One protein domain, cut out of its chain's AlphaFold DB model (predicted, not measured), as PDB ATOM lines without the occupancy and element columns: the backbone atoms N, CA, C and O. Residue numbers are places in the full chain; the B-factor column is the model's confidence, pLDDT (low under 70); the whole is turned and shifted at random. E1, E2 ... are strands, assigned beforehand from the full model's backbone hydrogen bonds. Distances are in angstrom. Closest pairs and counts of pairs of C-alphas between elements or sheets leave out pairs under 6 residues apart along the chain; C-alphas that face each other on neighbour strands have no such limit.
ATOM      1  N   THR A 338     -28.995  11.745 -98.269       91.50
ATOM      2  CA  THR A 338     -27.564  12.043 -98.194       91.50
ATOM      3  C   THR A 338     -26.885  11.624 -99.488       91.50
ATOM      4  O   THR A 338     -27.276  10.640-100.113       91.50
ATOM      5  N   LEU A 339     -25.875  12.372 -99.911       91.06
ATOM      6  CA  LEU A 339     -25.000  12.001-101.013       91.06
ATOM      7  C   LEU A 339     -23.750  11.343-100.426       91.06
ATOM      8  O   LEU A 339     -22.985  11.993 -99.713       91.06
ATOM      9  N   LEU A 340     -23.560  10.057-100.708       91.31
ATOM     10  CA  LEU A 340     -22.350   9.315-100.377       91.31
ATOM     11  C   LEU A 340     -21.454   9.278-101.613       91.31
ATOM     12  O   LEU A 340     -21.884   8.797-102.657       91.31
ATOM     13  N   ILE A 341     -20.222   9.774-101.498       91.75
ATOM     14  CA  ILE A 341     -19.229   9.743-102.578       91.75
ATOM     15  C   ILE A 341     -17.938   9.118-102.067       91.75
ATOM     16  O   ILE A 341     -17.412   9.521-101.030       91.75
ATOM     17  N   GLU A 342     -17.425   8.167-102.834       92.06
ATOM     18  CA  GLU A 342     -16.127   7.533-102.662       92.06
ATOM     19  C   GLU A 342     -15.296   7.778-103.922       92.06
ATOM     20  O   GLU A 342     -15.720   7.459-105.036       92.06
ATOM     21  N   ALA A 343     -14.118   8.374-103.765       93.69
ATOM     22  CA  ALA A 343     -13.243   8.718-104.878       93.69
ATOM     23  C   ALA A 343     -11.787   8.380-104.560       93.69
ATOM     24  O   ALA A 343     -11.358   8.462-103.414       93.69
ATOM     25  N   THR A 344     -11.017   8.011-105.577       92.88
ATOM     26  CA  THR A 344      -9.569   7.854-105.483       92.88
ATOM     27  C   THR A 344      -8.874   9.161-105.814       92.88
ATOM     28  O   THR A 344      -9.293   9.926-106.683       92.88
ATOM     29  N   CYS A 345      -7.771   9.388-105.124       93.06
ATOM     30  CA  CYS A 345      -6.876  10.501-105.340       93.06
ATOM     31  C   CYS A 345      -5.536   9.975-105.847       93.06
ATOM     32  O   CYS A 345      -4.973   9.059-105.248       93.06
ATOM     33  N   THR A 346      -5.024  10.554-106.928       89.94
ATOM     34  CA  THR A 346      -3.695  10.264-107.482       89.94
ATOM     35  C   THR A 346      -2.792  11.479-107.328       89.94
ATOM     36  O   THR A 346      -3.282  12.604-107.372       89.94
ATOM     37  N   PRO A 347      -1.474  11.302-107.188       84.44
ATOM     38  CA  PRO A 347      -0.546  12.399-107.415       84.44
ATOM     39  C   PRO A 347      -0.671  12.909-108.839       84.44
ATOM     40  O   PRO A 347      -0.931  12.131-109.758       84.44
ATOM     41  N   ASP A 348      -0.489  14.216-109.001       77.31
ATOM     42  CA  ASP A 348      -0.427  14.813-110.322       77.31
ATOM     43  C   ASP A 348       0.673  14.117-111.142       77.31
ATOM     44  O   ASP A 348       1.810  13.948-110.698       77.31
ATOM     45  N   TRP A 349       0.288  13.660-112.329       60.72
ATOM     46  CA  TRP A 349       1.006  12.737-113.215       60.72
ATOM     47  C   TRP A 349       2.331  13.298-113.753       60.72
ATOM     48  O   TRP A 349       3.081  12.580-114.403       60.72
ATOM     49  N   ASN A 350       2.649  14.553-113.431       63.19
ATOM     50  CA  ASN A 350       3.936  15.186-113.712       63.19
ATOM     51  C   ASN A 350       5.072  14.753-112.762       63.19
ATOM     52  O   ASN A 350       6.181  15.276-112.857       63.19
ATOM     53  N   LEU A 351       4.820  13.823-111.836       58.34
ATOM     54  CA  LEU A 351       5.829  13.247-110.947       58.34
ATOM     55  C   LEU A 351       5.964  11.749-111.260       58.34
ATOM     56  O   LEU A 351       5.198  10.921-110.767       58.34
ATOM     57  N   ASP A 352       6.919  11.427-112.137       51.12
ATOM     58  CA  ASP A 352       7.212  10.088-112.658       51.12
ATOM     59  C   ASP A 352       7.354   9.028-111.554       51.12
ATOM     60  O   ASP A 352       8.346   8.972-110.825       51.12
ATOM     61  N   GLY A 353       6.370   8.133-111.478       53.28
ATOM     62  CA  GLY A 353       6.415   6.944-110.633       53.28
ATOM     63  C   GLY A 353       5.110   6.744-109.886       53.28
ATOM     64  O   GLY A 353       4.884   7.365-108.855       53.28
ATOM     65  N   SER A 354       4.270   5.853-110.417       62.12
ATOM     66  CA  SER A 354       2.954   5.421-109.930       62.12
ATOM     67  C   SER A 354       2.840   5.387-108.400       62.12
ATOM     68  O   SER A 354       3.086   4.359-107.766       62.12
ATOM     69  N   ALA A 355       2.482   6.520-107.802       57.12
ATOM     70  CA  ALA A 355       2.391   6.646-106.358       57.12
ATOM     71  C   ALA A 355       1.017   6.168-105.848       57.12
ATOM     72  O   ALA A 355       0.075   6.004-106.633       57.12
ATOM     73  N   PRO A 356       0.904   5.876-104.540       61.41
ATOM     74  CA  PRO A 356      -0.269   5.229-103.971       61.41
ATOM     75  C   PRO A 356      -1.527   6.073-104.174       61.41
ATOM     76  O   PRO A 356      -1.590   7.235-103.773       61.41
ATOM     77  N   THR A 357      -2.552   5.452-104.754       75.62
ATOM     78  CA  THR A 357      -3.905   5.996-104.738       75.62
ATOM     79  C   THR A 357      -4.497   5.807-103.353       75.62
ATOM     80  O   THR A 357      -4.502   4.687-102.839       75.62
ATOM     81  N   PHE A 358      -5.029   6.862-102.755       82.25
ATOM     82  CA  PHE A 358      -5.806   6.755-101.523       82.25
ATOM     83  C   PHE A 358      -7.259   7.113-101.810       82.25
ATOM     84  O   PHE A 358      -7.559   7.854-102.747       82.25
ATOM     85  N   VAL A 359      -8.160   6.537-101.025       87.69
ATOM     86  CA  VAL A 359      -9.600   6.710-101.185       87.69
ATOM     87  C   VAL A 359     -10.086   7.756-100.191       87.69
ATOM     88  O   VAL A 359      -9.772   7.684 -99.004       87.69
ATOM     89  N   ILE A 360     -10.856   8.722-100.678       91.19
ATOM     90  CA  ILE A 360     -11.589   9.686 -99.866       91.19
ATOM     91  C   ILE A 360     -13.074   9.337 -99.883       91.19
ATOM     92  O   ILE A 360     -13.633   8.991-100.923       91.19
ATOM     93  N   GLN A 361     -13.708   9.454 -98.719       92.19
ATOM     94  CA  GLN A 361     -15.136   9.226 -98.546       92.19
ATOM     95  C   GLN A 361     -15.787  10.483 -97.970       92.19
ATOM     96  O   GLN A 361     -15.302  11.084 -97.004       92.19
ATOM     97  N   HIS A 362     -16.902  10.895 -98.562       90.31
ATOM     98  CA  HIS A 362     -17.695  12.020 -98.092       90.31
ATOM     99  C   HIS A 362     -19.169  11.644 -98.015       90.31
ATOM    100  O   HIS A 362     -19.729  11.096 -98.960       90.31
ATOM    101  N   VAL A 363     -19.788  11.988 -96.886       91.25
ATOM    102  CA  VAL A 363     -21.238  11.946 -96.690       91.25
ATOM    103  C   VAL A 363     -21.718  13.385 -96.602       91.25
ATOM    104  O   VAL A 363     -21.255  14.146 -95.750       91.25
ATOM    105  N   LEU A 364     -22.603  13.765 -97.513       92.31
ATOM    106  CA  LEU A 364     -23.122  15.120 -97.632       92.31
ATOM    107  C   LEU A 364     -24.619  15.116 -97.339       92.31
ATOM    108  O   LEU A 364     -25.348  14.353 -97.975       92.31
ATOM    109  N   PRO A 365     -25.100  15.950 -96.404       89.81
ATOM    110  CA  PRO A 365     -26.529  16.166 -96.241       89.81
ATOM    111  C   PRO A 365     -27.156  16.697 -97.533       89.81
ATOM    112  O   PRO A 365     -26.496  17.392 -98.316       89.81
ATOM    113  N   GLN A 366     -28.442  16.411 -97.734       87.38
ATOM    114  CA  GLN A 366     -29.238  17.070 -98.765       87.38
ATOM    115  C   GLN A 366     -29.078  18.598 -98.680       87.38
ATOM    116  O   GLN A 366     -28.936  19.157 -97.593       87.38
ATOM    117  N   ASP A 367     -29.068  19.251 -99.842       87.19
ATOM    118  CA  ASP A 367     -28.939  20.706 -99.999       87.19
ATOM    119  C   ASP A 367     -27.588  21.298 -99.551       87.19
ATOM    120  O   ASP A 367     -27.434  22.517 -99.467       87.19
ATOM    121  N   THR A 368     -26.573  20.458 -99.319       86.75
ATOM    122  CA  THR A 368     -25.199  20.921 -99.088       86.75
ATOM    123  C   THR A 368     -24.344  20.792-100.341       86.75
ATOM    124  O   THR A 368     -24.375  19.788-101.054       86.75
ATOM    125  N   PHE A 369     -23.537  21.819-100.594       85.94
ATOM    126  CA  PHE A 369     -22.499  21.783-101.615       85.94
ATOM    127  C   PHE A 369     -21.161  21.509-100.944       85.94
ATOM    128  O   PHE A 369     -20.772  22.203-100.003       85.94
ATOM    129  N   LYS A 370     -20.428  20.516-101.448       85.00
ATOM    130  CA  LYS A 370     -19.035  20.302-101.068       85.00
ATOM    131  C   LYS A 370     -18.209  20.031-102.304       85.00
ATOM    132  O   LYS A 370     -18.506  19.128-103.082       85.00
ATOM    133  N   GLN A 371     -17.147  20.808-102.448       91.44
ATOM    134  CA  GLN A 371     -16.107  20.509-103.411       91.44
ATOM    135  C   GLN A 371     -15.289  19.332-102.883       91.44
ATOM    136  O   GLN A 371     -14.719  19.393-101.792       91.44
ATOM    137  N   ILE A 372     -15.263  18.247-103.648       90.19
ATOM    138  CA  ILE A 372     -14.389  17.117-103.364       90.19
ATOM    139  C   ILE A 372     -12.983  17.522-103.786       90.19
ATOM    140  O   ILE A 372     -12.746  17.823-104.954       90.19
ATOM    141  N   ALA A 373     -12.071  17.551-102.822       92.56
ATOM    142  CA  ALA A 373     -10.672  17.859-103.043       92.56
ATOM    143  C   ALA A 373      -9.817  16.796-102.358       92.56
ATOM    144  O   ALA A 373     -10.095  16.378-101.232       92.56
ATOM    145  N   CYS A 374      -8.772  16.369-103.050       92.44
ATOM    146  CA  CYS A 374      -7.763  15.505-102.474       92.44
ATOM    147  C   CYS A 374      -6.795  16.356-101.627       92.44
ATOM    148  O   CYS A 374      -6.482  17.484-102.010       92.44
ATOM    149  N   PRO A 375      -6.334  15.871-100.463       89.19
ATOM    150  CA  PRO A 375      -5.357  16.576 -99.643       89.19
ATOM    151  C   PRO A 375      -4.031  16.789-100.389       89.19
ATOM    152  O   PRO A 375      -3.546  15.903-101.085       89.19
ATOM    153  N   GLY A 376      -3.405  17.950-100.188       88.50
ATOM    154  CA  GLY A 376      -2.078  18.252-100.734       88.50
ATOM    155  C   GLY A 376      -2.069  18.484-102.250       88.50
ATOM    156  O   GLY A 376      -2.914  19.196-102.778       88.50
ATOM    157  N   VAL A 377      -1.077  17.906-102.932       85.50
ATOM    158  CA  VAL A 377      -0.847  18.026-104.393       85.50
ATOM    159  C   VAL A 377      -1.512  16.902-105.195       85.50
ATOM    160  O   VAL A 377      -1.088  16.550-106.293       85.50
ATOM    161  N   LEU A 378      -2.514  16.268-104.596       88.25
ATOM    162  CA  LEU A 378      -3.178  15.094-105.138       88.25
ATOM    163  C   LEU A 378      -4.417  15.584-105.904       88.25
ATOM    164  O   LEU A 378      -5.068  16.549-105.507       88.25
ATOM    165  N   THR A 379      -4.740  14.937-107.015       90.38
ATOM    166  CA  THR A 379      -5.908  15.233-107.848       90.38
ATOM    167  C   THR A 379      -6.903  14.084-107.762       90.38
ATOM    168  O   THR A 379      -6.533  12.935-107.512       90.38
ATOM    169  N   VAL A 380      -8.195  14.389-107.918       91.00
ATOM    170  CA  VAL A 380      -9.230  13.347-107.960       91.00
ATOM    171  C   VAL A 380      -9.017  12.540-109.235       91.00
ATOM    172  O   VAL A 380      -9.140  13.074-110.332       91.00
ATOM    173  N   ALA A 381      -8.691  11.264-109.075       90.75
ATOM    174  CA  ALA A 381      -8.385  10.362-110.173       90.75
ATOM    175  C   ALA A 381      -9.661   9.753-110.754       90.75
ATOM    176  O   ALA A 381      -9.919   9.832-111.952       90.75
ATOM    177  N   GLN A 382     -10.474   9.145-109.887       88.50
ATOM    178  CA  GLN A 382     -11.697   8.455-110.276       88.50
ATOM    179  C   GLN A 382     -12.713   8.485-109.135       88.50
ATOM    180  O   GLN A 382     -12.374   8.253-107.980       88.50
ATOM    181  N   VAL A 383     -13.987   8.709-109.455       90.75
ATOM    182  CA  VAL A 383     -15.088   8.457-108.514       90.75
ATOM    183  C   VAL A 383     -15.428   6.968-108.583       90.75
ATOM    184  O   VAL A 383     -15.856   6.485-109.631       90.75
ATOM    185  N   LEU A 384     -15.188   6.233-107.496       90.75
ATOM    186  CA  LEU A 384     -15.456   4.794-107.404       90.75
ATOM    187  C   LEU A 384     -16.946   4.519-107.218       90.75
ATOM    188  O   LEU A 384     -17.497   3.598-107.816       90.75
ATOM    189  N   PHE A 385     -17.589   5.328-106.380       89.69
ATOM    190  CA  PHE A 385     -18.984   5.160-106.016       89.69
ATOM    191  C   PHE A 385     -19.612   6.515-105.695       89.69
ATOM    192  O   PHE A 385     -19.011   7.349-105.020       89.69
ATOM    193  N   ALA A 386     -20.835   6.730-106.170       91.69
ATOM    194  CA  ALA A 386     -21.654   7.866-105.782       91.69
ATOM    195  C   ALA A 386     -23.117   7.427-105.699       91.69
ATOM    196  O   ALA A 386     -23.659   6.898-106.670       91.69
ATOM    197  N   SER A 387     -23.764   7.653-104.557       90.38
ATOM    198  CA  SER A 387     -25.194   7.398-104.394       90.38
ATOM    199  C   SER A 387     -25.878   8.531-103.645       90.38
ATOM    200  O   SER A 387     -25.360   9.066-102.668       90.38
ATOM    201  N   PHE A 388     -27.063   8.902-104.121       88.88
ATOM    202  CA  PHE A 388     -27.925   9.882-103.479       88.88
ATOM    203  C   PHE A 388     -29.126   9.155-102.874       88.88
ATOM    204  O   PHE A 388     -29.865   8.483-103.592       88.88
ATOM    205  N   GLY A 389     -29.308   9.250-101.559       88.62
ATOM    206  CA  GLY A 389     -30.374   8.558-100.838       88.62
ATOM    207  C   GLY A 389     -30.074   8.383 -99.351       88.62
ATOM    208  O   GLY A 389     -29.158   8.992 -98.805       88.62
ATOM    209  N   ASN A 390     -30.867   7.563 -98.670       80.06
ATOM    210  CA  ASN A 390     -30.666   7.245 -97.258       80.06
ATOM    211  C   ASN A 390     -30.291   5.756 -97.121       80.06
ATOM    212  O   ASN A 390     -31.185   4.914 -97.010       80.06
ATOM    213  N   PRO A 391     -28.991   5.399 -97.186       60.44
ATOM    214  CA  PRO A 391     -28.572   3.999 -97.188       60.44
ATOM    215  C   PRO A 391     -28.811   3.296 -95.842       60.44
ATOM    216  O   PRO A 391     -28.906   2.074 -95.807       60.44
ATOM    217  N   THR A 392     -28.955   4.036 -94.736       60.38
ATOM    218  CA  THR A 392     -29.147   3.457 -93.396       60.38
ATOM    219  C   THR A 392     -30.567   2.953 -93.138       60.38
ATOM    220  O   THR A 392     -30.764   2.167 -92.214       60.38
ATOM    221  N   MET A 393     -31.557   3.340 -93.951       52.75
ATOM    222  CA  MET A 393     -32.953   2.905 -93.778       52.75
ATOM    223  C   MET A 393     -33.379   1.716 -94.654       52.75
ATOM    224  O   MET A 393     -34.525   1.278 -94.566       52.75
TER     225      MET A 393
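This is residues 338 to 393 of the 476 residues of an uncharacterized protein of Saprolegnia diclina (strain VS20) (UniProt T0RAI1). A narrow, twisted ribbon of three long antiparallel strands, with E1 in the middle between E2 and E3, forms a rod. The loop of residues 348 to 357 makes one end of its length, and residues 366 to 377 run back over one face of the ribbon from the end of E2 to the start of E3. The printed part has 56 residues with three named strands, E1, E2, E3 along the chain, in the sheet order E2, E1, E3, and no named helix; the class is all strand. The whole is loose, with a radius of gyration of the C-alphas of 13.2 A and spans of 44 by 18 by 11 A.

E1, residues 338 to 347, is 28.6 A long from C-alpha 338 at (-27.564, 12.043, -98.194) to C-alpha 347 at (-0.546, 12.399, -107.415). E2, residues 358 to 365, measures 23.4 A. E3, residues 378 to 389, measures 28.3 A, bends by 67 degrees at residue 382 and ends at C-alpha 389 at (-30.374, 8.558, -100.838).

E1 is the inner strand; E2 and E3 are edge strands. E1 and E3 are antiparallel at 165 degrees; C-alphas 343 and 383 face each other at 4.1 A. N 340 and O 387, 2.8 A apart, are within hydrogen-bond range. E1 and E2 form a hairpin, antiparallel at 156 degrees; C-alphas 344 and 359 face each other at 4.4 A. N 341 and O 362, 2.9 A apart, are within hydrogen-bond range. E2 and E3 are apart.

The C-alphas of Asp 352 and Met 393 are the two farthest apart, 45.0 A. The printed part has no cut. The link E1 to E2 is short, with 10 residues; E2 to E3 is long, with 12. Mean pLDDT of the printed part is 82.9; residues 349 to 356 and 391 to 393 are under 70.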